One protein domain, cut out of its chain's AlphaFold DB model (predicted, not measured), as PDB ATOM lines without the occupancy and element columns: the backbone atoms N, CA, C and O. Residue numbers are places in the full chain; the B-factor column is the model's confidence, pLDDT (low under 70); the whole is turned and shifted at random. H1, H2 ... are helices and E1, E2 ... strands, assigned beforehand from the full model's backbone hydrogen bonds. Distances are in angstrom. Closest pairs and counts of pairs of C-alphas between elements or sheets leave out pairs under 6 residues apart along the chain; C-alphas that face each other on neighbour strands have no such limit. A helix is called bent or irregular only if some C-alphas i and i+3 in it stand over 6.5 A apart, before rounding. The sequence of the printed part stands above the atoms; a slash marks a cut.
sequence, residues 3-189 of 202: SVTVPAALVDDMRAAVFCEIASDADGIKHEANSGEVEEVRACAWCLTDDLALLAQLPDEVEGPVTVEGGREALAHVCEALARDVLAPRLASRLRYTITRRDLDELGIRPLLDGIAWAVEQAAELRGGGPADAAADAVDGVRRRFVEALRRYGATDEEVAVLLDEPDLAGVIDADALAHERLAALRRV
ATOM      1  N   SER A   3      84.195 101.795 128.066       93.62
ATOM      2  CA  SER A   3      84.295 100.619 128.917       93.62
ATOM      3  C   SER A   3      85.133  99.541 128.242       93.62
ATOM      4  O   SER A   3      85.202  99.474 127.015       93.62
ATOM      5  N   VAL A   4      85.776  98.712 129.060       94.06
ATOM      6  CA  VAL A   4      86.558  97.549 128.630       94.06
ATOM      7  C   VAL A   4      86.105  96.356 129.459       94.06
ATOM      8  O   VAL A   4      85.975  96.457 130.677       94.06
ATOM      9  N   THR A   5      85.852  95.220 128.807       96.31
ATOM     10  CA  THR A   5      85.571  93.961 129.511       96.31
ATOM     11  C   THR A   5      86.850  93.146 129.606       96.31
ATOM     12  O   THR A   5      87.293  92.562 128.620       96.31
ATOM     13  N   VAL A   6      87.438  93.133 130.798       96.50
ATOM     14  CA  VAL A   6      88.682  92.443 131.134       96.50
ATOM     15  C   VAL A   6      88.396  90.947 131.310       96.50
ATOM     16  O   VAL A   6      87.564  90.579 132.146       96.50
ATOM     17  N   PRO A   7      89.060  90.057 130.553       96.25
ATOM     18  CA  PRO A   7      88.990  88.619 130.787       96.25
ATOM     19  C   PRO A   7      89.409  88.269 132.215       96.25
ATOM     20  O   PRO A   7      90.372  88.833 132.726       96.25
ATOM     21  N   ALA A   8      88.750  87.284 132.834       94.88
ATOM     22  CA  ALA A   8      89.021  86.878 134.220       94.88
ATOM     23  C   ALA A   8      90.516  86.620 134.492       94.88
ATOM     24  O   ALA A   8      91.057  87.054 135.503       94.88
ATOM     25  N   ALA A   9      91.199  85.971 133.543       94.12
ATOM     26  CA  ALA A   9      92.620  85.642 133.635       94.12
ATOM     27  C   ALA A   9      93.560  86.863 133.636       94.12
ATOM     28  O   ALA A   9      94.724  86.717 133.990       94.12
ATOM     29  N   LEU A  10      93.074  88.041 133.230       96.00
ATOM     30  CA  LEU A  10      93.845  89.281 133.140       96.00
ATOM     31  C   LEU A  10      93.465  90.299 134.218       96.00
ATOM     32  O   LEU A  10      94.078  91.356 134.261       96.00
ATOM     33  N   VAL A  11      92.482  90.033 135.085       96.12
ATOM     34  CA  VAL A  11      92.014  91.028 136.072       96.12
ATOM     35  C   VAL A  11      93.123  91.421 137.052       96.12
ATOM     36  O   VAL A  11      93.326  92.609 137.296       96.12
ATOM     37  N   ASP A  12      93.892  90.455 137.560       95.75
ATOM     38  CA  ASP A  12      95.029  90.745 138.443       95.75
ATOM     39  C   ASP A  12      96.162  91.479 137.711       95.75
ATOM     40  O   ASP A  12      96.751  92.413 138.257       95.75
ATOM     41  N   ASP A  13      96.435  91.104 136.458       96.44
ATOM     42  CA  ASP A  13      97.436  91.776 135.625       96.44
ATOM     43  C   ASP A  13      96.993  93.212 135.279       96.44
ATOM     44  O   ASP A  13      97.804  94.137 135.303       96.44
ATOM     45  N   MET A  14      95.698  93.436 135.039       96.25
ATOM     46  CA  MET A  14      95.102  94.759 134.842       96.25
ATOM     47  C   MET A  14      95.227  95.602 136.112       96.25
ATOM     48  O   MET A  14      95.574  96.776 136.035       96.25
ATOM     49  N   ARG A  15      95.027  95.008 137.297       96.31
ATOM     50  CA  ARG A  15      95.253  95.695 138.577       96.31
ATOM     51  C   ARG A  15      96.710  96.136 138.710       96.31
ATOM     52  O   ARG A  15      96.974  97.275 139.090       96.31
ATOM     53  N   ALA A  16      97.653  95.258 138.367       96.31
ATOM     54  CA  ALA A  16      99.076  95.587 138.347       96.31
ATOM     55  C   ALA A  16      99.394  96.718 137.354       96.31
ATOM     56  O   ALA A  16     100.174  97.607 137.685       96.31
ATOM     57  N   ALA A  17      98.749  96.732 136.186       96.50
ATOM     58  CA  ALA A  17      98.900  97.794 135.197       96.50
ATOM     59  C   ALA A  17      98.398  99.152 135.713       96.50
ATOM     60  O   ALA A  17      99.097 100.150 135.570       96.50
ATOM     61  N   VAL A  18      97.244  99.185 136.392       96.12
ATOM     62  CA  VAL A  18      96.748 100.407 137.049       96.12
ATOM     63  C   VAL A  18      97.745 100.897 138.106       96.12
ATOM     64  O   VAL A  18      98.016 102.090 138.197       96.12
ATOM     65  N   PHE A  19      98.359  99.994 138.877       95.19
ATOM     66  CA  PHE A  19      99.419 100.382 139.814       95.19
ATOM     67  C   PHE A  19     100.667 100.944 139.120       95.19
ATOM     68  O   PHE A  19     101.294 101.850 139.672       95.19
ATOM     69  N   CYS A  20     101.042 100.430 137.945       93.19
ATOM     70  CA  CYS A  20     102.142 100.980 137.153       93.19
ATOM     71  C   CYS A  20     101.858 102.420 136.708       93.19
ATOM     72  O   CYS A  20     102.740 103.265 136.861       93.19
ATOM     73  N   GLU A  21     100.643 102.714 136.242       93.25
ATOM     74  CA  GLU A  21     100.254 104.073 135.838       93.25
ATOM     75  C   GLU A  21     100.191 105.024 137.040       93.25
ATOM     76  O   GLU A  21     100.836 106.072 137.020       93.25
ATOM     77  N   ILE A  22      99.611 104.589 138.168       90.69
ATOM     78  CA  ILE A  22      99.638 105.357 139.425       90.69
ATOM     79  C   ILE A  22     101.076 105.693 139.844       90.69
ATOM     80  O   ILE A  22     101.362 106.806 140.290       90.69
ATOM     81  N   ALA A  23     101.998 104.733 139.740       90.25
ATOM     82  CA  ALA A  23     103.399 104.967 140.073       90.25
ATOM     83  C   ALA A  23     104.058 105.958 139.100       90.25
ATOM     84  O   ALA A  23     104.780 106.850 139.548       90.25
ATOM     85  N   SER A  24     103.778 105.827 137.799       87.69
ATOM     86  CA  SER A  24     104.266 106.728 136.751       87.69
ATOM     87  C   SER A  24     103.799 108.167 136.984       87.69
ATOM     88  O   SER A  24     104.623 109.080 137.035       87.69
ATOM     89  N   ASP A  25     102.506 108.374 137.230       86.94
ATOM     90  CA  ASP A  25     101.946 109.700 137.491       86.94
ATOM     91  C   ASP A  25     102.457 110.298 138.804       86.94
ATOM     92  O   ASP A  25     102.763 111.490 138.880       86.94
ATOM     93  N   ALA A  26     102.597 109.479 139.850       86.50
ATOM     94  CA  ALA A  26     103.162 109.927 141.117       86.50
ATOM     95  C   ALA A  26     104.627 110.370 140.967       86.50
ATOM     96  O   ALA A  26     105.052 111.327 141.622       86.50
ATOM     97  N   ASP A  27     105.406 109.692 140.125       86.06
ATOM     98  CA  ASP A  27     106.773 110.098 139.808       86.06
ATOM     99  C   ASP A  27     106.810 111.346 138.913       86.06
ATOM    100  O   ASP A  27     107.632 112.230 139.170       86.06
ATOM    101  N   GLY A  28     105.872 111.491 137.970       80.75
ATOM    102  CA  GLY A  28     105.663 112.719 137.196       80.75
ATOM    103  C   GLY A  28     105.395 113.929 138.093       80.75
ATOM    104  O   GLY A  28     106.100 114.931 138.012       80.75
ATOM    105  N   ILE A  29     104.486 113.806 139.066       82.94
ATOM    106  CA  ILE A  29     104.216 114.866 140.054       82.94
ATOM    107  C   ILE A  29     105.474 115.246 140.829       82.94
ATOM    108  O   ILE A  29     105.730 116.430 141.041       82.94
ATOM    109  N   LYS A  30     106.266 114.267 141.282       83.31
ATOM    110  CA  LYS A  30     107.517 114.562 141.997       83.31
ATOM    111  C   LYS A  30     108.511 115.282 141.095       83.31
ATOM    112  O   LYS A  30     109.226 116.153 141.586       83.31
ATOM    113  N   HIS A  31     108.601 114.903 139.822       82.69
ATOM    114  CA  HIS A  31     109.500 115.545 138.872       82.69
ATOM    115  C   HIS A  31     109.078 116.998 138.625       82.69
ATOM    116  O   HIS A  31     109.870 117.907 138.880       82.69
ATOM    117  N   GLU A  32     107.807 117.222 138.288       81.56
ATOM    118  CA  GLU A  32     107.313 118.547 137.904       81.56
ATOM    119  C   GLU A  32     107.092 119.503 139.081       81.56
ATOM    120  O   GLU A  32     107.248 120.722 138.976       81.56
ATOM    121  N   ALA A  33     106.845 118.975 140.281       74.25
ATOM    122  CA  ALA A  33     106.839 119.802 141.485       74.25
ATOM    123  C   ALA A  33     108.205 120.468 141.735       74.25
ATOM    124  O   ALA A  33     108.262 121.535 142.349       74.25
ATOM    125  N   ASN A  34     109.298 119.861 141.253       76.50
ATOM    126  CA  ASN A  34     110.642 120.425 141.356       76.50
ATOM    127  C   ASN A  34     110.987 121.387 140.204       76.50
ATOM    128  O   ASN A  34     111.870 122.226 140.386       76.50
ATOM    129  N   SER A  35     110.313 121.295 139.049       77.12
ATOM    130  CA  SER A  35     110.457 122.230 137.919       77.12
ATOM    131  C   SER A  35     109.614 123.504 138.104       77.12
ATOM    132  O   SER A  35     109.948 124.557 137.560       77.12
ATOM    133  N   GLY A  36     108.577 123.448 138.951       74.69
ATOM    134  CA  GLY A  36     107.656 124.559 139.212       74.69
ATOM    135  C   GLY A  36     106.480 124.617 138.233       74.69
ATOM    136  O   GLY A  36     105.727 125.595 138.233       74.69
ATOM    137  N   GLU A  37     106.299 123.575 137.422       82.19
ATOM    138  CA  GLU A  37     105.269 123.478 136.391       82.19
ATOM    139  C   GLU A  37     103.930 123.014 136.987       82.19
ATOM    140  O   GLU A  37     103.532 121.852 136.962       82.19
ATOM    141  N   VAL A  38     103.205 123.968 137.582       80.62
ATOM    142  CA  VAL A  38     101.949 123.709 138.315       80.62
ATOM    143  C   VAL A  38     100.853 123.086 137.438       80.62
ATOM    144  O   VAL A  38     100.004 122.357 137.953       80.62
ATOM    145  N   GLU A  39     100.828 123.383 136.138       83.69
ATOM    146  CA  GLU A  39      99.836 122.821 135.211       83.69
ATOM    147  C   GLU A  39     100.079 121.330 134.956       83.69
ATOM    148  O   GLU A  39      99.127 120.552 134.998       83.69
ATOM    149  N   GLU A  40     101.337 120.917 134.809       81.00
ATOM    150  CA  GLU A  40     101.706 119.514 134.601       81.00
ATOM    151  C   GLU A  40     101.466 118.679 135.862       81.00
ATOM    152  O   GLU A  40     100.836 117.624 135.804       81.00
ATOM    153  N   VAL A  41     101.810 119.218 137.040       80.25
ATOM    154  CA  VAL A  41     101.469 118.591 138.330       80.25
ATOM    155  C   VAL A  41      99.959 118.363 138.465       80.25
ATOM    156  O   VAL A  41      99.527 117.328 138.975       80.25
ATOM    157  N   ARG A  42      99.132 119.321 138.021       83.19
ATOM    158  CA  ARG A  42      97.668 119.171 138.046       83.19
ATOM    159  C   ARG A  42      97.180 118.124 137.054       83.19
ATOM    160  O   ARG A  42      96.275 117.377 137.413       83.19
ATOM    161  N   ALA A  43      97.760 118.069 135.857       83.88
ATOM    162  CA  ALA A  43      97.426 117.055 134.865       83.88
ATOM    163  C   ALA A  43      97.702 115.646 135.412       83.88
ATOM    164  O   ALA A  43      96.783 114.833 135.463       83.88
ATOM    165  N   CYS A  44      98.900 115.401 135.954       83.50
ATOM    166  CA  CYS A  44      99.235 114.118 136.578       83.50
ATOM    167  C   CYS A  44      98.329 113.792 137.778       83.50
ATOM    168  O   CYS A  44      97.925 112.650 137.965       83.50
ATOM    169  N   ALA A  45      97.953 114.783 138.595       85.12
ATOM    170  CA  ALA A  45      97.037 114.554 139.717       85.12
ATOM    171  C   ALA A  45      95.612 114.166 139.271       85.12
ATOM    172  O   ALA A  45      94.915 113.435 139.982       85.12
ATOM    173  N   TRP A  46      95.159 114.657 138.114       87.44
ATOM    174  CA  TRP A  46      93.898 114.221 137.517       87.44
ATOM    175  C   TRP A  46      93.991 112.798 136.976       87.44
ATOM    176  O   TRP A  46      93.106 112.004 137.292       87.44
ATOM    177  N   CYS A  47      95.077 112.448 136.283       87.88
ATOM    178  CA  CYS A  47      95.326 111.077 135.833       87.88
ATOM    179  C   CYS A  47      95.332 110.084 137.013       87.88
ATOM    180  O   CYS A  47      94.563 109.124 136.995       87.88
ATOM    181  N   LEU A  48      95.998 110.417 138.129       88.50
ATOM    182  CA  LEU A  48      95.935 109.623 139.368       88.50
ATOM    183  C   LEU A  48      94.512 109.390 139.885       88.50
ATOM    184  O   LEU A  48      94.213 108.339 140.453       88.50
ATOM    185  N   THR A  49      93.641 110.392 139.766       89.31
ATOM    186  CA  THR A  49      92.257 110.273 140.237       89.31
ATOM    187  C   THR A  49      91.476 109.292 139.368       89.31
ATOM    188  O   THR A  49      90.739 108.462 139.905       89.31
ATOM    189  N   ASP A  50      91.665 109.359 138.049       91.50
ATOM    190  CA  ASP A  50      91.052 108.436 137.097       91.50
ATOM    191  C   ASP A  50      91.558 107.001 137.318       91.50
ATOM    192  O   ASP A  50      90.751 106.072 137.392       91.50
ATOM    193  N   ASP A  51      92.858 106.813 137.539       90.88
ATOM    194  CA  ASP A  51      93.448 105.494 137.778       90.88
ATOM    195  C   ASP A  51      92.993 104.869 139.101       90.88
ATOM    196  O   ASP A  51      92.667 103.682 139.158       90.88
ATOM    197  N   LEU A  52      92.886 105.657 140.175       91.00
ATOM    198  CA  LEU A  52      92.322 105.179 141.441       91.00
ATOM    199  C   LEU A  52      90.848 104.771 141.292       91.00
ATOM    200  O   LEU A  52      90.408 103.802 141.918       91.00
ATOM    201  N   ALA A  53      90.085 105.482 140.456       93.25
ATOM    202  CA  ALA A  53      88.704 105.123 140.150       93.25
ATOM    203  C   ALA A  53      88.611 103.834 139.314       93.25
ATOM    204  O   ALA A  53      87.680 103.050 139.510       93.25
ATOM    205  N   LEU A  54      89.570 103.582 138.418       94.25
ATOM    206  CA  LEU A  54      89.687 102.310 137.700       94.25
ATOM    207  C   LEU A  54      90.055 101.164 138.650       94.25
ATOM    208  O   LEU A  54      89.425 100.106 138.603       94.25
ATOM    209  N   LEU A  55      91.009 101.384 139.559       93.81
ATOM    210  CA  LEU A  55      91.438 100.386 140.543       93.81
ATOM    211  C   LEU A  55      90.275  99.915 141.425       93.81
ATOM    212  O   LEU A  55      90.126  98.720 141.662       93.81
ATOM    213  N   ALA A  56      89.428 100.842 141.873       94.81
ATOM    214  CA  ALA A  56      88.285 100.545 142.736       94.81
ATOM    215  C   ALA A  56      87.213  99.651 142.079       94.81
ATOM    216  O   ALA A  56      86.368  99.098 142.781       94.81
ATOM    217  N   GLN A  57      87.225  99.519 140.749       95.56
ATOM    218  CA  GLN A  57      86.289  98.675 140.002       95.56
ATOM    219  C   GLN A  57      86.798  97.239 139.807       95.56
ATOM    220  O   GLN A  57      86.016  96.366 139.432       95.56
ATOM    221  N   LEU A  58      88.087  96.977 140.049       94.12
ATOM    222  CA  LEU A  58      88.696  95.658 139.874       94.12
ATOM    223  C   LEU A  58      88.598  94.857 141.188       94.12
ATOM    224  O   LEU A  58      89.277  95.207 142.155       94.12
ATOM    225  N   PRO A  59      87.781  93.787 141.254       91.62
ATOM    226  CA  PRO A  59      87.554  93.037 142.489       91.62
ATOM    227  C   PRO A  59      88.779  92.205 142.870       91.62
ATOM    228  O   PRO A  59      89.480  91.726 141.984       91.62
ATOM    229  N   ASP A  60      89.016  91.993 144.167       87.69
ATOM    230  CA  ASP A  60      90.125  91.161 144.673       87.69
ATOM    231  C   ASP A  60      89.941  89.662 144.373       87.69
ATOM    232  O   ASP A  60      90.916  88.947 144.156       87.69
ATOM    233  N   GLU A  61      88.692  89.189 144.329       88.69
ATOM    234  CA  GLU A  61      88.326  87.814 143.979       88.69
ATOM    235  C   GLU A  61      87.546  87.803 142.658       88.69
ATOM    236  O   GLU A  61      86.609  88.581 142.467       88.69
ATOM    237  N   VAL A  62      87.936  86.922 141.730       88.81
ATOM    238  CA  VAL A  62      87.463  86.944 140.338       88.81
ATOM    239  C   VAL A  62      86.774  85.626 139.987       88.81
ATOM    240  O   VAL A  62      87.419  84.585 139.893       88.81
ATOM    241  N   GLU A  63      85.464  85.675 139.737       87.50
ATOM    242  CA  GLU A  63      84.677  84.513 139.281       87.50
ATOM    243  C   GLU A  63      84.440  84.504 137.757       87.50
ATOM    244  O   GLU A  63      84.054  83.483 137.186       87.50
ATOM    245  N   GLY A  64      84.687  85.626 137.071       93.25
ATOM    246  CA  GLY A  64      84.424  85.792 135.642       93.25
ATOM    247  C   GLY A  64      84.986  87.102 135.077       93.25
ATOM    248  O   GLY A  64      85.709  87.810 135.776       93.25
ATOM    249  N   PRO A  65      84.704  87.417 133.798       94.69
ATOM    250  CA  PRO A  65      85.123  88.678 133.191       94.69
ATOM    251  C   PRO A  65      84.571  89.892 133.949       94.69
ATOM    252  O   PRO A  65      83.437  89.858 134.428       94.69
ATOM    253  N   VAL A  66      85.354  90.969 134.017       96.06
ATOM    254  CA  VAL A  66      85.011  92.202 134.741       96.06
ATOM    255  C   VAL A  66      84.951  93.364 133.761       96.06
ATOM    256  O   VAL A  66      85.907  93.611 133.031       96.06
ATOM    257  N   THR A  67      83.842  94.101 133.741       96.44
ATOM    258  CA  THR A  67      83.726  95.327 132.942       96.44
ATOM    259  C   THR A  67      84.106  96.534 133.789       96.44
ATOM    260  O   THR A  67      83.517  96.752 134.844       96.44
ATOM    261  N   VAL A  68      85.068  97.320 133.309       95.19
ATOM    262  CA  VAL A  68      85.504  98.586 133.913       95.19
ATOM    263  C   VAL A  68      85.105  99.762 133.029       95.19
ATOM    264  O   VAL A  68      85.172  99.675 131.800       95.19
ATOM    265  N   GLU A  69      84.699 100.868 133.646       95.62
ATOM    266  CA  GLU A  69      84.295 102.106 132.978       95.62
ATOM    267  C   GLU A  69      85.234 103.261 133.340       95.62
ATOM    268  O   GLU A  69      85.662 103.397 134.486       95.62
ATOM    269  N   GLY A  70      85.530 104.137 132.375       91.88
ATOM    270  CA  GLY A  70      86.421 105.269 132.627       91.88
ATOM    271  C   GLY A  70      86.601 106.247 131.470       91.88
ATOM    272  O   GLY A  70      85.898 106.222 130.445       91.88
ATOM    273  N   GLY A  71      87.560 107.155 131.652       91.75
ATOM    274  CA  GLY A  71      88.085 108.002 130.586       91.75
ATOM    275  C   GLY A  71      88.726 107.146 129.492       91.75
ATOM    276  O   GLY A  71      89.400 106.164 129.784       91.75
ATOM    277  N   ARG A  72      88.510 107.505 128.217       91.31
ATOM    278  CA  ARG A  72      89.093 106.755 127.084       91.31
ATOM    279  C   ARG A  72      90.616 106.714 127.161       91.31
ATOM    280  O   ARG A  72      91.208 105.689 126.861       91.31
ATOM    281  N   GLU A  73      91.215 107.834 127.546       89.38
ATOM    282  CA  GLU A  73      92.661 107.990 127.646       89.38
ATOM    283  C   GLU A  73      93.245 107.189 128.811       89.38
ATOM    284  O   GLU A  73      94.137 106.383 128.575       89.38
ATOM    285  N   ALA A  74      92.669 107.303 130.013       90.75
ATOM    286  CA  ALA A  74      93.074 106.507 131.174       90.75
ATOM    287  C   ALA A  74      92.981 104.995 130.894       90.75
ATOM    288  O   ALA A  74      93.949 104.261 131.070       90.75
ATOM    289  N   LEU A  75      91.855 104.524 130.340       93.81
ATOM    290  CA  LEU A  75      91.715 103.115 129.950       93.81
ATOM    291  C   LEU A  75      92.755 102.696 128.897       93.81
ATOM    292  O   LEU A  75      93.284 101.590 128.973       93.81
ATOM    293  N   ALA A  76      93.069 103.567 127.929       92.25
ATOM    294  CA  ALA A  76      94.081 103.267 126.920       92.25
ATOM    295  C   ALA A  76      95.470 103.135 127.554       92.25
ATOM    296  O   ALA A  76      96.193 102.199 127.228       92.25
ATOM    297  N   HIS A  77      95.825 104.039 128.469       91.44
ATOM    298  CA  HIS A  77      97.101 104.019 129.182       91.44
ATOM    299  C   HIS A  77      97.256 102.752 130.021       91.44
ATOM    300  O   HIS A  77      98.262 102.060 129.894       91.44
ATOM    301  N   VAL A  78      96.218 102.357 130.757       95.88
ATOM    302  CA  VAL A  78      96.239 101.116 131.541       95.88
ATOM    303  C   VAL A  78      96.371  99.877 130.644       95.88
ATOM    304  O   VAL A  78      97.152  98.978 130.954       95.88
ATOM    305  N   CYS A  79      95.668  99.809 129.508       94.25
ATOM    306  CA  CYS A  79      95.838  98.705 128.554       94.25
ATOM    307  C   CYS A  79      97.251  98.677 127.939       94.25
ATOM    308  O   CYS A  79      97.833  97.608 127.754       94.25
ATOM    309  N   GLU A  80      97.846  99.838 127.662       92.06
ATOM    310  CA  GLU A  80      99.237  99.927 127.206       92.06
ATOM    311  C   GLU A  80     100.221  99.470 128.290       92.06
ATOM    312  O   GLU A  80     101.131  98.697 127.990       92.06
ATOM    313  N   ALA A  81     100.019  99.882 129.543       93.44
ATOM    314  CA  ALA A  81     100.819  99.472 130.694       93.44
ATOM    315  C   ALA A  81     100.716  97.964 130.957       93.44
ATOM    316  O   ALA A  81     101.719  97.305 131.229       93.44
ATOM    317  N   LEU A  82      99.529  97.378 130.781       95.38
ATOM    318  CA  LEU A  82      99.328  95.933 130.854       95.38
ATOM    319  C   LEU A  82     100.223  95.203 129.845       95.38
ATOM    320  O   LEU A  82     100.957  94.284 130.212       95.38
ATOM    321  N   ALA A  83     100.226  95.636 128.583       88.75
ATOM    322  CA  ALA A  83     101.092  95.042 127.569       88.75
ATOM    323  C   ALA A  83     102.584  95.297 127.862       88.75
ATOM    324  O   ALA A  83     103.396  94.371 127.799       88.75
ATOM    325  N   ARG A  84     102.952  96.543 128.180       90.25
ATOM    326  CA  ARG A  84     104.337  97.040 128.237       90.25
ATOM    327  C   ARG A  84     105.066  96.707 129.535       90.25
ATOM    328  O   ARG A  84     106.233  96.324 129.500       90.25
ATOM    329  N   ASP A  85     104.404  96.892 130.665       91.56
ATOM    330  CA  ASP A  85     105.032  96.910 131.987       91.56
ATOM    331  C   ASP A  85     104.664  95.690 132.831       91.56
ATOM    332  O   ASP A  85     105.379  95.372 133.779       91.56
ATOM    333  N   VAL A  86     103.616  94.953 132.447       93.56
ATOM    334  CA  VAL A  86     103.202  93.719 133.129       93.56
ATOM    335  C   VAL A  86     103.516  92.480 132.288       93.56
ATOM    336  O   VAL A  86     104.279  91.606 132.716       93.56
ATOM    337  N   LEU A  87     102.980  92.393 131.068       90.06
ATOM    338  CA  LEU A  87     103.075  91.179 130.251       90.06
ATOM    339  C   LEU A  87     104.398  91.064 129.481       90.06
ATOM    340  O   LEU A  87     104.979  89.976 129.456       90.06
ATOM    341  N   ALA A  88     104.931  92.152 128.911       83.94
ATOM    342  CA  ALA A  88     106.217  92.126 128.204       83.94
ATOM    343  C   ALA A  88     107.401  91.654 129.076       83.94
ATOM    344  O   ALA A  88     108.141  90.783 128.613       83.94
ATOM    345  N   PRO A  89     107.598  92.120 130.330       85.88
ATOM    346  CA  PRO A  89     108.669  91.596 131.179       85.88
ATOM    347  C   PRO A  89     108.508  90.101 131.474       85.88
ATOM    348  O   PRO A  89     109.489  89.352 131.461       85.88
ATOM    349  N   ARG A  90     107.269  89.642 131.710       86.69
ATOM    350  CA  ARG A  90     106.966  88.220 131.932       86.69
ATOM    351  C   ARG A  90     107.286  87.394 130.690       86.69
ATOM    352  O   ARG A  90     107.911  86.342 130.819       86.69
ATOM    353  N   LEU A  91     106.923  87.881 129.505       83.00
ATOM    354  CA  LEU A  91     107.254  87.234 128.239       83.00
ATOM    355  C   LEU A  91     108.769  87.181 128.032       83.00
ATOM    356  O   LEU A  91     109.316  86.093 127.882       83.00
ATOM    357  N   ALA A  92     109.464  88.316 128.136       77.12
ATOM    358  CA  ALA A  92     110.917  88.391 127.987       77.12
ATOM    359  C   ALA A  92     111.654  87.453 128.957       77.12
ATOM    360  O   ALA A  92     112.623  86.806 128.575       77.12
ATOM    361  N   SER A  93     111.174  87.311 130.198       78.62
ATOM    362  CA  SER A  93     111.763  86.376 131.167       78.62
ATOM    363  C   SER A  93     111.684  84.911 130.724       78.62
ATOM    364  O   SER A  93     112.575  84.128 131.053       78.62
ATOM    365  N   ARG A  94     110.648  84.550 129.955       73.12
ATOM    366  CA  ARG A  94     110.435  83.198 129.426       73.12
ATOM    367  C   ARG A  94     111.235  82.956 128.152       73.12
ATOM    368  O   ARG A  94     111.754  81.858 128.000       73.12
ATOM    369  N   LEU A  95     111.407  83.983 127.315       66.88
ATOM    370  CA  LEU A  95     112.210  83.932 126.081       66.88
ATOM    371  C   LEU A  95     113.704  83.683 126.318       66.88
ATOM    372  O   LEU A  95     114.363  83.145 125.445       66.88
ATOM    373  N   ARG A  96     114.238  84.002 127.505       57.97
ATOM    374  CA  ARG A  96     115.671  83.850 127.839       57.97
ATOM    375  C   ARG A  96     116.212  82.408 127.820       57.97
ATOM    376  O   ARG A  96     117.412  82.217 128.016       57.97
ATOM    377  N   TYR A  97     115.364  81.402 127.621       55.53
ATOM    378  CA  TYR A  97     115.763  80.015 127.376       55.53
ATOM    379  C   TYR A  97     115.507  79.712 125.902       55.53
ATOM    380  O   TYR A  97     114.459  80.088 125.414       55.53
ATOM    381  N   THR A  98     116.413  79.053 125.176       49.75
ATOM    382  CA  THR A  98     116.209  78.766 123.741       49.75
ATOM    383  C   THR A  98     114.888  78.019 123.512       49.75
ATOM    384  O   THR A  98     114.768  76.859 123.901       49.75
ATOM    385  N   ILE A  99     113.907  78.685 122.897       54.28
ATOM    386  CA  ILE A  99     112.539  78.180 122.715       54.28
ATOM    387  C   ILE A  99     112.392  77.606 121.309       54.28
ATOM    388  O   ILE A  99     112.654  78.284 120.315       54.28
ATOM    389  N   THR A 100     111.935  76.364 121.201       53.56
ATOM    390  CA  THR A 100     111.409  75.803 119.951       53.56
ATOM    391  C   THR A 100     109.898  76.024 119.882       53.56
ATOM    392  O   THR A 100     109.236  76.173 120.903       53.56
ATOM    393  N   ARG A 101     109.288  75.987 118.690       51.72
ATOM    394  CA  ARG A 101     107.826  76.160 118.515       51.72
ATOM    395  C   ARG A 101     106.954  75.272 119.421       51.72
ATOM    396  O   ARG A 101     105.825  75.631 119.727       51.72
ATOM    397  N   ARG A 102     107.478  74.114 119.837       52.75
ATOM    398  CA  ARG A 102     106.816  73.160 120.738       52.75
ATOM    399  C   ARG A 102     106.720  73.665 122.184       52.75
ATOM    400  O   ARG A 102     105.807  73.279 122.901       52.75
ATOM    401  N   ASP A 103     107.616  74.558 122.579       57.12
ATOM    402  CA  ASP A 103     107.745  75.057 123.947       57.12
ATOM    403  C   ASP A 103     106.792  76.241 124.234       57.12
ATOM    404  O   ASP A 103     106.669  76.675 125.377       57.12
ATOM    405  N   LEU A 104     106.079  76.764 123.224       61.47
ATOM    406  CA  LEU A 104     105.164  77.909 123.375       61.47
ATOM    407  C   LEU A 104     103.975  77.608 124.302       61.47
ATOM    408  O   LEU A 104     103.577  78.456 125.109       61.47
ATOM    409  N   ASP A 105     103.435  76.394 124.219       63.38
ATOM    410  CA  ASP A 105     102.321  75.966 125.065       63.38
ATOM    411  C   ASP A 105     102.834  75.467 126.427       63.38
ATOM    412  O   ASP A 105     102.280  75.816 127.469       63.38
ATOM    413  N   GLU A 106     103.945  74.720 126.440       64.81
ATOM    414  CA  GLU A 106     104.524  74.120 127.654       64.81
ATOM    415  C   GLU A 106     105.104  75.167 128.624       64.81
ATOM    416  O   GLU A 106     105.034  74.992 129.841       64.81
ATOM    417  N   LEU A 107     105.620  76.290 128.113       65.62
ATOM    418  CA  LEU A 107     106.168  77.389 128.922       65.62
ATOM    419  C   LEU A 107     105.122  78.449 129.304       65.62
ATOM    420  O   LEU A 107     105.464  79.475 129.903       65.62
ATOM    421  N   GLY A 108     103.849  78.230 128.956       72.06
ATOM    422  CA  GLY A 108     102.778  79.193 129.206       72.06
ATOM    423  C   GLY A 108     103.022  80.531 128.503       72.06
ATOM    424  O   GLY A 108     102.739  81.588 129.075       72.06
ATOM    425  N   ILE A 109     103.590  80.495 127.294       75.56
ATOM    426  CA  ILE A 109     103.826  81.682 126.468       75.56
ATOM    427  C   ILE A 109     102.551  82.066 125.730       75.56
ATOM    428  O   ILE A 109     102.206  83.242 125.758       75.56
ATOM    429  N   ARG A 110     101.802  81.101 125.175       77.31
ATOM    430  CA  ARG A 110     100.542  81.377 124.459       77.31
ATOM    431  C   ARG A 110      99.575  82.270 125.257       77.31
ATOM    432  O   ARG A 110      99.224  83.323 124.738       77.31
ATOM    433  N   PRO A 111      99.272  81.999 126.545       83.56
ATOM    434  CA  PRO A 111      98.389  82.877 127.317       83.56
ATOM    435  C   PRO A 111      98.933  84.300 127.526       83.56
ATOM    436  O   PRO A 111      98.151  85.233 127.686       83.56
ATOM    437  N   LEU A 112     100.262  84.493 127.539       82.94
ATOM    438  CA  LEU A 112     100.839  85.842 127.574       82.94
ATOM    439  C   LEU A 112     100.630  86.559 126.245       82.94
ATOM    440  O   LEU A 112     100.302  87.739 126.254       82.94
ATOM    441  N   LEU A 113     100.837  85.860 125.127       80.38
ATOM    442  CA  LEU A 113     100.636  86.422 123.794       80.38
ATOM    443  C   LEU A 113      99.171  86.813 123.586       80.38
ATOM    444  O   LEU A 113      98.921  87.933 123.157       80.38
ATOM    445  N   ASP A 114      98.228  85.963 123.998       83.62
ATOM    446  CA  ASP A 114      96.790  86.257 123.948       83.62
ATOM    447  C   ASP A 114      96.439  87.489 124.801       83.62
ATOM    448  O   ASP A 114      95.691  88.369 124.372       83.62
ATOM    449  N   GLY A 115      97.017  87.592 126.003       88.00
ATOM    450  CA  GLY A 115      96.823  88.748 126.879       88.00
ATOM    451  C   GLY A 115      97.411  90.042 126.311       88.00
ATOM    452  O   GLY A 115      96.784  91.097 126.405       88.00
ATOM    453  N   ILE A 116      98.593  89.965 125.692       84.56
ATOM    454  CA  ILE A 116      99.244  91.099 125.025       84.56
ATOM    455  C   ILE A 116      98.409  91.550 123.833       84.56
ATOM    456  O   ILE A 116      98.138  92.739 123.707       84.56
ATOM    457  N   ALA A 117      97.986  90.614 122.985       81.62
ATOM    458  CA  ALA A 117      97.140  90.886 121.835       81.62
ATOM    459  C   ALA A 117      95.872  91.632 122.249       81.62
ATOM    460  O   ALA A 117      95.605  92.727 121.759       81.62
ATOM    461  N   TRP A 118      95.161  91.085 123.238       90.06
ATOM    462  CA  TRP A 118      93.977  91.718 123.800       90.06
ATOM    463  C   TRP A 118      94.273  93.139 124.299       90.06
ATOM    464  O   TRP A 118      93.580  94.082 123.921       90.06
ATOM    465  N   ALA A 119      95.329  93.328 125.095       89.88
ATOM    466  CA  ALA A 119      95.684  94.629 125.660       89.88
ATOM    467  C   ALA A 119      96.025  95.671 124.576       89.88
ATOM    468  O   ALA A 119      95.577  96.817 124.649       89.88
ATOM    469  N   VAL A 120      96.772  95.266 123.544       85.44
ATOM    470  CA  VAL A 120      97.133  96.114 122.400       85.44
ATOM    471  C   VAL A 120      95.895  96.509 121.596       85.44
ATOM    472  O   VAL A 120      95.738  97.685 121.266       85.44
ATOM    473  N   GLU A 121      94.996  95.563 121.317       83.75
ATOM    474  CA  GLU A 121      93.746  95.832 120.603       83.75
ATOM    475  C   GLU A 121      92.850  96.806 121.372       83.75
ATOM    476  O   GLU A 121      92.346  97.762 120.783       83.75
ATOM    477  N   GLN A 122      92.687  96.610 122.685       89.06
ATOM    478  CA  GLN A 122      91.878  97.508 123.511       89.06
ATOM    479  C   GLN A 122      92.478  98.917 123.560       89.06
ATOM    480  O   GLN A 122      91.764  99.899 123.348       89.06
ATOM    481  N   ALA A 123      93.793  99.037 123.761       87.44
ATOM    482  CA  ALA A 123      94.479 100.325 123.717       87.44
ATOM    483  C   ALA A 123      94.276 101.032 122.369       87.44
ATOM    484  O   ALA A 123      93.936 102.218 122.324       87.44
ATOM    485  N   ALA A 124      94.433 100.299 121.265       83.12
ATOM    486  CA  ALA A 124      94.258 100.841 119.929       83.12
ATOM    487  C   ALA A 124      92.806 101.244 119.638       83.12
ATOM    488  O   ALA A 124      92.589 102.297 119.050       83.12
ATOM    489  N   GLU A 125      91.805 100.480 120.081       84.94
ATOM    490  CA  GLU A 125      90.387 100.836 119.934       84.94
ATOM    491  C   GLU A 125      90.026 102.103 120.731       84.94
ATOM    492  O   GLU A 125      89.273 102.972 120.270       84.94
ATOM    493  N   LEU A 126      90.604 102.255 121.923       88.25
ATOM    494  CA  LEU A 126      90.401 103.422 122.777       88.25
ATOM    495  C   LEU A 126      91.076 104.680 122.205       88.25
ATOM    496  O   LEU A 126      90.469 105.760 122.238       88.25
ATOM    497  N   ARG A 127      92.265 104.538 121.607       83.06
ATOM    498  CA  ARG A 127      93.007 105.604 120.902       83.06
ATOM    499  C   ARG A 127      92.373 105.960 119.555       83.06
ATOM    500  O   ARG A 127      92.146 107.128 119.249       83.06
ATOM    501  N   GLY A 128      92.054 104.946 118.762       71.50
ATOM    502  CA  GLY A 128      91.631 105.014 117.368       71.50
ATOM    503  C   GLY A 128      90.143 105.272 117.175       71.50
ATOM    504  O   GLY A 128      89.576 104.763 116.219       71.50
ATOM    505  N   GLY A 129      89.495 106.063 118.040       60.66
ATOM    506  CA  GLY A 129      88.068 106.424 117.948       60.66
ATOM    507  C   GLY A 129      87.663 107.244 116.704       60.66
ATOM    508  O   GLY A 129      86.719 108.029 116.776       60.66
ATOM    509  N   GLY A 130      88.387 107.097 115.593       59.38
ATOM    510  CA  GLY A 130      88.232 107.756 114.301       59.38
ATOM    511  C   GLY A 130      88.297 106.757 113.125       59.38
ATOM    512  O   GLY A 130      87.989 105.581 113.303       59.38
ATOM    513  N   PRO A 131      88.618 107.209 111.895       54.91
ATOM    514  CA  PRO A 131      88.600 106.368 110.689       54.91
ATOM    515  C   PRO A 131      89.571 105.177 110.775       54.91
ATOM    516  O   PRO A 131      90.510 105.198 111.562       54.91
ATOM    517  N   ALA A 132      89.358 104.152 109.940       62.06
ATOM    518  CA  ALA A 132      90.103 102.886 109.978       62.06
ATOM    519  C   ALA A 132      91.634 103.063 109.956       62.06
ATOM    520  O   ALA A 132      92.338 102.361 110.676       62.06
ATOM    521  N   ASP A 133      92.133 104.053 109.215       59.16
ATOM    522  CA  ASP A 133      93.565 104.368 109.140       59.16
ATOM    523  C   ASP A 133      94.124 104.850 110.493       59.16
ATOM    524  O   ASP A 133      95.217 104.467 110.893       59.16
ATOM    525  N   ALA A 134      93.337 105.609 111.266       61.91
ATOM    526  CA  ALA A 134      93.728 106.058 112.603       61.91
ATOM    527  C   ALA A 134      93.759 104.903 113.621       61.91
ATOM    528  O   ALA A 134      94.525 104.945 114.582       61.91
ATOM    529  N   ALA A 135      92.940 103.868 113.414       62.94
ATOM    530  CA  ALA A 135      93.008 102.648 114.209       62.94
ATOM    531  C   ALA A 135      94.261 101.830 113.858       62.94
ATOM    532  O   ALA A 135      94.936 101.355 114.767       62.94
ATOM    533  N   ALA A 136      94.620 101.726 112.574       66.62
ATOM    534  CA  ALA A 136      95.842 101.048 112.139       66.62
ATOM    535  C   ALA A 136      97.110 101.739 112.676       66.62
ATOM    536  O   ALA A 136      97.981 101.074 113.239       66.62
ATOM    537  N   ASP A 137      97.175 103.071 112.603       70.69
ATOM    538  CA  ASP A 137      98.281 103.855 113.166       70.69
ATOM    539  C   ASP A 137      98.372 103.708 114.694       70.69
ATOM    540  O   ASP A 137      99.466 103.620 115.258       70.69
ATOM    541  N   ALA A 138      97.226 103.642 115.383       67.25
ATOM    542  CA  ALA A 138      97.185 103.399 116.821       67.25
ATOM    543  C   ALA A 138      97.709 101.999 117.177       67.25
ATOM    544  O   ALA A 138      98.517 101.876 118.100       67.25
ATOM    545  N   VAL A 139      97.312 100.962 116.428       69.19
ATOM    546  CA  VAL A 139      97.837  99.598 116.596       69.19
ATOM    547  C   VAL A 139      99.353  99.580 116.387       69.19
ATOM    548  O   VAL A 139     100.069  99.068 117.250       69.19
ATOM    549  N   ASP A 140      99.872 100.177 115.307       73.00
ATOM    550  CA  ASP A 140     101.320 100.210 115.048       73.00
ATOM    551  C   ASP A 140     102.087 100.958 116.149       73.00
ATOM    552  O   ASP A 140     103.118 100.489 116.638       73.00
ATOM    553  N   GLY A 141     101.557 102.093 116.611       74.31
ATOM    554  CA  GLY A 141     102.155 102.880 117.687       74.31
ATOM    555  C   GLY A 141     102.204 102.143 119.029       74.31
ATOM    556  O   GLY A 141     103.198 102.241 119.756       74.31
ATOM    557  N   VAL A 142     101.159 101.392 119.385       70.50
ATOM    558  CA  VAL A 142     101.151 100.545 120.592       70.50
ATOM    559  C   VAL A 142     102.105  99.357 120.415       70.50
ATOM    560  O   VAL A 142     102.929  99.091 121.293       70.50
ATOM    561  N   ARG A 143     102.074  98.698 119.252       72.50
ATOM    562  CA  ARG A 143     102.948  97.565 118.917       72.50
ATOM    563  C   ARG A 143     104.424  97.932 119.008       72.50
ATOM    564  O   ARG A 143     105.206  97.192 119.602       72.50
ATOM    565  N   ARG A 144     104.818  99.072 118.441       77.81
ATOM    566  CA  ARG A 144     106.206  99.552 118.475       77.81
ATOM    567  C   ARG A 144     106.706  99.704 119.909       77.81
ATOM    568  O   ARG A 144     107.772  99.192 120.235       77.81
ATOM    569  N   ARG A 145     105.894 100.318 120.775       76.75
ATOM    570  CA  ARG A 145     106.209 100.509 122.200       76.75
ATOM    571  C   ARG A 145     106.302  99.185 122.959       76.75
ATOM    572  O   ARG A 145     107.169  99.032 123.816       76.75
ATOM    573  N   PHE A 146     105.468  98.205 122.619       77.19
ATOM    574  CA  PHE A 146     105.577  96.853 123.166       77.19
ATOM    575  C   PHE A 146     106.885  96.156 122.745       77.19
ATOM    576  O   PHE A 146     107.593  95.602 123.587       77.19
ATOM    577  N   VAL A 147     107.262  96.226 121.465       78.88
ATOM    578  CA  VAL A 147     108.527  95.651 120.974       78.88
ATOM    579  C   VAL A 147     109.737  96.320 121.633       78.88
ATOM    580  O   VAL A 147     110.688  95.646 122.031       78.88
ATOM    581  N   GLU A 148     109.702  97.643 121.790       80.69
ATOM    582  CA  GLU A 148     110.719  98.389 122.536       80.69
ATOM    583  C   GLU A 148     110.825  97.909 123.989       80.69
ATOM    584  O   GLU A 148     111.935  97.750 124.502       80.69
ATOM    585  N   ALA A 149     109.699  97.601 124.635       74.50
ATOM    586  CA  ALA A 149     109.691  97.040 125.980       74.50
ATOM    587  C   ALA A 149     110.317  95.643 126.033       74.50
ATOM    588  O   ALA A 149     111.171  95.398 126.883       74.50
ATOM    589  N   LEU A 150     109.986  94.743 125.102       74.38
ATOM    590  CA  LEU A 150     110.623  93.420 125.038       74.38
ATOM    591  C   LEU A 150     112.147  93.524 124.937       74.38
ATOM    592  O   LEU A 150     112.865  92.869 125.696       74.38
ATOM    593  N   ARG A 151     112.646  94.404 124.062       79.00
ATOM    594  CA  ARG A 151     114.084  94.677 123.927       79.00
ATOM    595  C   ARG A 151     114.679  95.246 125.212       79.00
ATOM    596  O   ARG A 151     115.725  94.781 125.659       79.00
ATOM    597  N   ARG A 152     113.997  96.204 125.850       81.56
ATOM    598  CA  ARG A 152     114.400  96.767 127.151       81.56
ATOM    599  C   ARG A 152     114.539  95.683 128.223       81.56
ATOM    600  O   ARG A 152     115.434  95.773 129.061       81.56
ATOM    601  N   TYR A 153     113.695  94.652 128.183       77.44
ATOM    602  CA  TYR A 153     113.744  93.517 129.109       77.44
ATOM    603  C   TYR A 153     114.654  92.365 128.648       77.44
ATOM    604  O   TYR A 153     114.765  91.347 129.341       77.44
ATOM    605  N   GLY A 154     115.392  92.553 127.553       70.44
ATOM    606  CA  GLY A 154     116.470  91.670 127.121       70.44
ATOM    607  C   GLY A 154     116.068  90.593 126.118       70.44
ATOM    608  O   GLY A 154     116.814  89.627 125.993       70.44
ATOM    609  N   ALA A 155     114.932  90.740 125.430       70.62
ATOM    610  CA  ALA A 155     114.641  89.930 124.249       70.62
ATOM    611  C   ALA A 155     115.597  90.308 123.104       70.62
ATOM    612  O   ALA A 155     115.842  91.491 122.846       70.62
ATOM    613  N   THR A 156     116.133  89.301 122.424       70.81
ATOM    614  CA  THR A 156     116.981  89.457 121.236       70.81
ATOM    615  C   THR A 156     116.143  89.771 119.996       70.81
ATOM    616  O   THR A 156     114.943  89.499 119.954       70.81
ATOM    617  N   ASP A 157     116.764  90.321 118.947       73.88
ATOM    618  CA  ASP A 157     116.050  90.600 117.692       73.88
ATOM    619  C   ASP A 157     115.540  89.320 117.006       73.88
ATOM    620  O   ASP A 157     114.498  89.356 116.357       73.88
ATOM    621  N   GLU A 158     116.221  88.182 117.188       67.62
ATOM    622  CA  GLU A 158     115.778  86.876 116.679       67.62
ATOM    623  C   GLU A 158     114.528  86.375 117.419       67.62
ATOM    624  O   GLU A 158     113.568  85.941 116.786       67.62
ATOM    625  N   GLU A 159     114.490  86.494 118.749       66.44
ATOM    626  CA  GLU A 159     113.317  86.135 119.561       66.44
ATOM    627  C   GLU A 159     112.119  87.038 119.257       66.44
ATOM    628  O   GLU A 159     110.990  86.562 119.143       66.44
ATOM    629  N   VAL A 160     112.363  88.340 119.076       69.25
ATOM    630  CA  VAL A 160     111.325  89.282 118.645       69.25
ATOM    631  C   VAL A 160     110.814  88.903 117.256       69.25
ATOM    632  O   VAL A 160     109.605  88.860 117.065       69.25
ATOM    633  N   ALA A 161     111.690  88.580 116.300       68.12
ATOM    634  CA  ALA A 161     111.275  88.174 114.956       68.12
ATOM    635  C   ALA A 161     110.384  86.920 114.977       68.12
ATOM    636  O   ALA A 161     109.327  86.921 114.355       68.12
ATOM    637  N   VAL A 162     110.744  85.899 115.763       65.31
ATOM    638  CA  VAL A 162     109.924  84.684 115.928       65.31
ATOM    639  C   VAL A 162     108.540  85.008 116.496       65.31
ATOM    640  O   VAL A 162     107.546  84.457 116.031       65.31
ATOM    641  N   LEU A 163     108.450  85.919 117.469       64.38
ATOM    642  CA  LEU A 163     107.167  86.340 118.037       64.38
ATOM    643  C   LEU A 163     106.317  87.161 117.066       64.38
ATOM    644  O   LEU A 163     105.094  87.067 117.111       64.38
ATOM    645  N   LEU A 164     106.943  87.962 116.202       63.62
ATOM    646  CA  LEU A 164     106.238  88.731 115.176       63.62
ATOM    647  C   LEU A 164     105.758  87.852 114.004       63.62
ATOM    648  O   LEU A 164     104.806  88.242 113.333       63.62
ATOM    649  N   ASP A 165     106.376  86.684 113.798       60.31
ATOM    650  CA  ASP A 165     106.018  85.688 112.775       60.31
ATOM    651  C   ASP A 165     105.005  84.623 113.265       60.31
ATOM    652  O   ASP A 165     104.518  83.810 112.470       60.31
ATOM    653  N   GLU A 166     104.670  84.577 114.561       55.75
ATOM    654  CA  GLU A 166     103.680  83.635 115.104       55.75
ATOM    655  C   GLU A 166     102.251  84.059 114.736       55.75
ATOM    656  O   GLU A 166     101.887  85.180 115.054       55.75
ATOM    657  N   PRO A 167     101.404  83.189 114.151       51.53
ATOM    658  CA  PRO A 167     100.108  83.555 113.566       51.53
ATOM    659  C   PRO A 167      99.106  84.204 114.530       51.53
ATOM    660  O   PRO A 167      98.273  84.979 114.078       51.53
ATOM    661  N   ASP A 168      99.201  83.941 115.834       48.66
ATOM    662  CA  ASP A 168      98.326  84.562 116.839       48.66
ATOM    663  C   ASP A 168      98.756  85.999 117.176       48.66
ATOM    664  O   ASP A 168      97.913  86.839 117.472       48.66
ATOM    665  N   LEU A 169     100.052  86.323 117.046       47.47
ATOM    666  CA  LEU A 169     100.498  87.715 116.980       47.47
ATOM    667  C   LEU A 169     100.329  88.259 115.566       47.47
ATOM    668  O   LEU A 169      99.876  89.380 115.435       47.47
ATOM    669  N   ALA A 170     100.613  87.481 114.518       43.84
ATOM    670  CA  ALA A 170     100.498  87.856 113.112       43.84
ATOM    671  C   ALA A 170      99.056  88.228 112.735       43.84
ATOM    672  O   ALA A 170      98.875  89.123 111.934       43.84
ATOM    673  N   GLY A 171      98.032  87.610 113.331       40.84
ATOM    674  CA  GLY A 171      96.616  87.950 113.132       40.84
ATOM    675  C   GLY A 171      96.175  89.228 113.855       40.84
ATOM    676  O   GLY A 171      95.223  89.876 113.431       40.84
ATOM    677  N   VAL A 172      96.909  89.623 114.897       40.25
ATOM    678  CA  VAL A 172      96.784  90.910 115.611       40.25
ATOM    679  C   VAL A 172      97.687  91.981 114.960       40.25
ATOM    680  O   VAL A 172      97.455  93.180 115.074       40.25
ATOM    681  N   ILE A 173      98.721  91.537 114.238       40.81
ATOM    682  CA  ILE A 173      99.751  92.310 113.526       40.81
ATOM    683  C   ILE A 173      99.376  92.574 112.064       40.81
ATOM    684  O   ILE A 173      99.846  93.558 111.492       40.81
ATOM    685  N   ASP A 174      98.538  91.744 111.451       41.56
ATOM    686  CA  ASP A 174      97.981  91.966 110.123       41.56
ATOM    687  C   ASP A 174      96.753  92.866 110.275       41.56
ATOM    688  O   ASP A 174      95.594  92.474 110.109       41.56
ATOM    689  N   ALA A 175      97.041  94.112 110.661       41.91
ATOM    690  CA  ALA A 175      96.070  95.193 110.712       41.91
ATOM    691  C   ALA A 175      95.349  95.340 109.361       41.91
ATOM    692  O   ALA A 175      94.182  95.721 109.340       41.91
ATOM    693  N   ASP A 176      95.992  94.955 108.253       39.50
ATOM    694  CA  ASP A 176      95.383  94.921 106.930       39.50
ATOM    695  C   ASP A 176      94.356  93.792 106.795       39.50
ATOM    696  O   ASP A 176      93.249  94.054 106.317       39.50
ATOM    697  N   ALA A 177      94.648  92.568 107.247       38.75
ATOM    698  CA  ALA A 177      93.693  91.459 107.198       38.75
ATOM    699  C   ALA A 177      92.484  91.678 108.122       38.75
ATOM    700  O   ALA A 177      91.348  91.545 107.661       38.75
ATOM    701  N   LEU A 178      92.691  92.085 109.382       41.75
ATOM    702  CA  LEU A 178      91.598  92.310 110.339       41.75
ATOM    703  C   LEU A 178      90.756  93.545 109.965       41.75
ATOM    704  O   LEU A 178      89.524  93.517 110.083       41.75
ATOM    705  N   ALA A 179      91.379  94.613 109.444       45.34
ATOM    706  CA  ALA A 179      90.651  95.760 108.906       45.34
ATOM    707  C   ALA A 179      89.862  95.387 107.647       45.34
ATOM    708  O   ALA A 179      88.697  95.773 107.545       45.34
ATOM    709  N   HIS A 180      90.427  94.597 106.723       45.31
ATOM    710  CA  HIS A 180      89.714  94.122 105.532       45.31
ATOM    711  C   HIS A 180      88.553  93.186 105.880       45.31
ATOM    712  O   HIS A 180      87.486  93.301 105.272       45.31
ATOM    713  N   GLU A 181      88.712  92.299 106.865       48.16
ATOM    714  CA  GLU A 181      87.653  91.390 107.308       48.16
ATOM    715  C   GLU A 181      86.506  92.149 107.988       48.16
ATOM    716  O   GLU A 181      85.335  91.926 107.665       48.16
ATOM    717  N   ARG A 182      86.824  93.132 108.845       50.16
ATOM    718  CA  ARG A 182      85.828  94.011 109.480       50.16
ATOM    719  C   ARG A 182      85.137  94.937 108.464       50.16
ATOM    720  O   ARG A 182      83.916  95.091 108.525       50.16
ATOM    721  N   LEU A 183      85.850  95.479 107.467       44.69
ATOM    722  CA  LEU A 183      85.259  96.249 106.353       44.69
ATOM    723  C   LEU A 183      84.354  95.385 105.466       44.69
ATOM    724  O   LEU A 183      83.290  95.833 105.030       44.69
ATOM    725  N   ALA A 184      84.758  94.145 105.191       48.22
ATOM    726  CA  ALA A 184      83.954  93.187 104.442       48.22
ATOM    727  C   ALA A 184      82.699  92.765 105.221       48.22
ATOM    728  O   ALA A 184      81.632  92.638 104.618       48.22
ATOM    729  N   ALA A 185      82.789  92.607 106.544       50.59
ATOM    730  CA  ALA A 185      81.645  92.334 107.409       50.59
ATOM    731  C   ALA A 185      80.657  93.515 107.447       50.59
ATOM    732  O   ALA A 185      79.456  93.306 107.275       50.59
ATOM    733  N   LEU A 186      81.148  94.755 107.551       43.09
ATOM    734  CA  LEU A 186      80.323  95.973 107.509       43.09
ATOM    735  C   LEU A 186      79.615  96.174 106.156       43.09
ATOM    736  O   LEU A 186      78.476  96.629 106.123       43.09
ATOM    737  N   ARG A 187      80.246  95.786 105.039       45.91
ATOM    738  CA  ARG A 187      79.643  95.827 103.686       45.91
ATOM    739  C   ARG A 187      78.620  94.717 103.423       45.91
ATOM    740  O   ARG A 187      77.852  94.822 102.470       45.91
ATOM    741  N   ARG A 188      78.625  93.645 104.224       45.19
ATOM    742  CA  ARG A 188      77.666  92.527 104.138       45.19
ATOM    743  C   ARG A 188      76.419  92.740 104.991       45.19
ATOM    744  O   ARG A 188      75.457  91.992 104.829       45.19
ATOM    745  N   VAL A 189      76.408  93.750 105.862       38.69
ATOM    746  CA  VAL A 189      75.174  94.206 106.503       38.69
ATOM    747  C   VAL A 189      74.297  94.809 105.401       38.69
ATOM    748  O   VAL A 189      74.725  95.769 104.756       38.69
TER     749      VAL A 189
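Overview. This is residues 3 to 189 of the 202 residues of an uncharacterized protein of Thermoleophilum album (UniProt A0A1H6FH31). What shape does this domain have? The printed part opens with a small two-stranded sheet, E1 and E2, and a long helical hairpin, H1 and H2, that packs across H3; H3 and H5 lie side by side and make the core, with H6 crossing them both. The short helices H7 and H8 pack on H6 and H5 respectively, and H9 runs away from the body until residues 184 to 189 stick out. What is it made of? The 187 printed residues hold nine named helices and two named strands in the order E1 H1 H2 E2 H3 H4 H5 H6 H7 H8 H9, and the class is mostly helix, with the strands antiparallel. The whole is compact, with a radius of gyration of the C-alphas of 17.6 A and spans of 51 by 48 by 37 A.

Arrangement. How do the first elements pair? E1, residues 3 to 6, and E2, residues 66 to 70, are antiparallel neighbours at 151 degrees, with N 4 and O 68 3.0 A apart and N 6 and O 66 2.7 A apart, within hydrogen-bond range. H1, residues 8 to 35, and H2, residues 38 to 55, are a helical hairpin; they touch at a shallow tilt of 16 degrees, opposite ways, the closest C-alphas being those of Ile 29 and Val 41, 4.9 A. What does H3, residues 72 to 95, touch? Its residues 77 to 87 touch residues 13 to 21 of H1 at 71 degrees, only just about perpendicular, closest at the C-alphas of Ala 17 and Leu 82, 4.7 A; it only just touches H2, with 3 pairs of C-alphas within 8 A, the closest those of Asp 50 and Ala 74, 6.5 A. H5, residues 110 to 127, touches H3 at a shallow tilt of 23 degrees, opposite ways, closest at the C-alphas of Ala 76 and Ala 123, 4.4 A; H4, residues 103 to 106, is close to H5 but not clearly touching, with the C-alphas of Leu 104 and Arg 110 5.9 A apart. How do the later helices stand? H6, residues 132 to 152, touches H3 with residues 142 to 150 alone, at a steep tilt of 40 degrees, closest at the C-alphas of Arg 84 and Phe 146, 5.2 A, and touches H5 at a steep tilt of 46 degrees, closest at those of Ala 124 and Ala 138, 5.0 A. H7, residues 157 to 164, makes a helical hairpin with H6, only just touching it with 3 pairs of C-alphas within 8 A, the closest those of Val 147 and Val 160, 7.3 A. H8, residues 167 to 173, touches H5 at a shallow tilt of 15 degrees, the same way, closest at the C-alphas of Ala 117 and Val 172, 6.2 A; H9, residues 175 to 188, only just touches H6, with 3 pairs within 8 A, the closest those of Ala 136 and Ala 175, 6.0 A. Are the helix backbones complete? Every O i to N i+4 pair is within hydrogen-bond range in H2, H5, H6, H7 and H9, against 21 of 24 in H1, 15 of 20 in H3 and 2 of 3 in H8; H4 is too short for such a pair.

Along the chain. Where are the anchor points? E1 begins at C-alpha 3 (84.295, 100.619, 128.917), H3 begins at C-alpha 72 (89.093, 106.755, 127.084), and H9 ends at C-alpha 188 (77.666, 92.527, 104.138). How long are the longer helices? From first to last C-alpha H1 measures 41.5 A, H2 25.7 A, H3 32.5 A, H5 25.6 A, H6 30.4 A and H9 19.7 A. Is any helix uneven? H1 is irregular, with C-alphas 9 and 12 7.4 A apart, and H3 has a kink of 28 degrees near residue 89.

Size, cuts and confidence. How far does it reach? The two C-alphas farthest apart, those of Asn 34 and Arg 188, are 57.0 A apart. Is there a cut or a long link? The printed part has no cut and no long link; H2 to E2 and H3 to H4 are short, and the other links are tight. Where is confidence low? The mean pLDDT of the printed part is 76.9, and residues 95 to 107, 129 to 136, 138 to 139 and 158 to 189 are under 70.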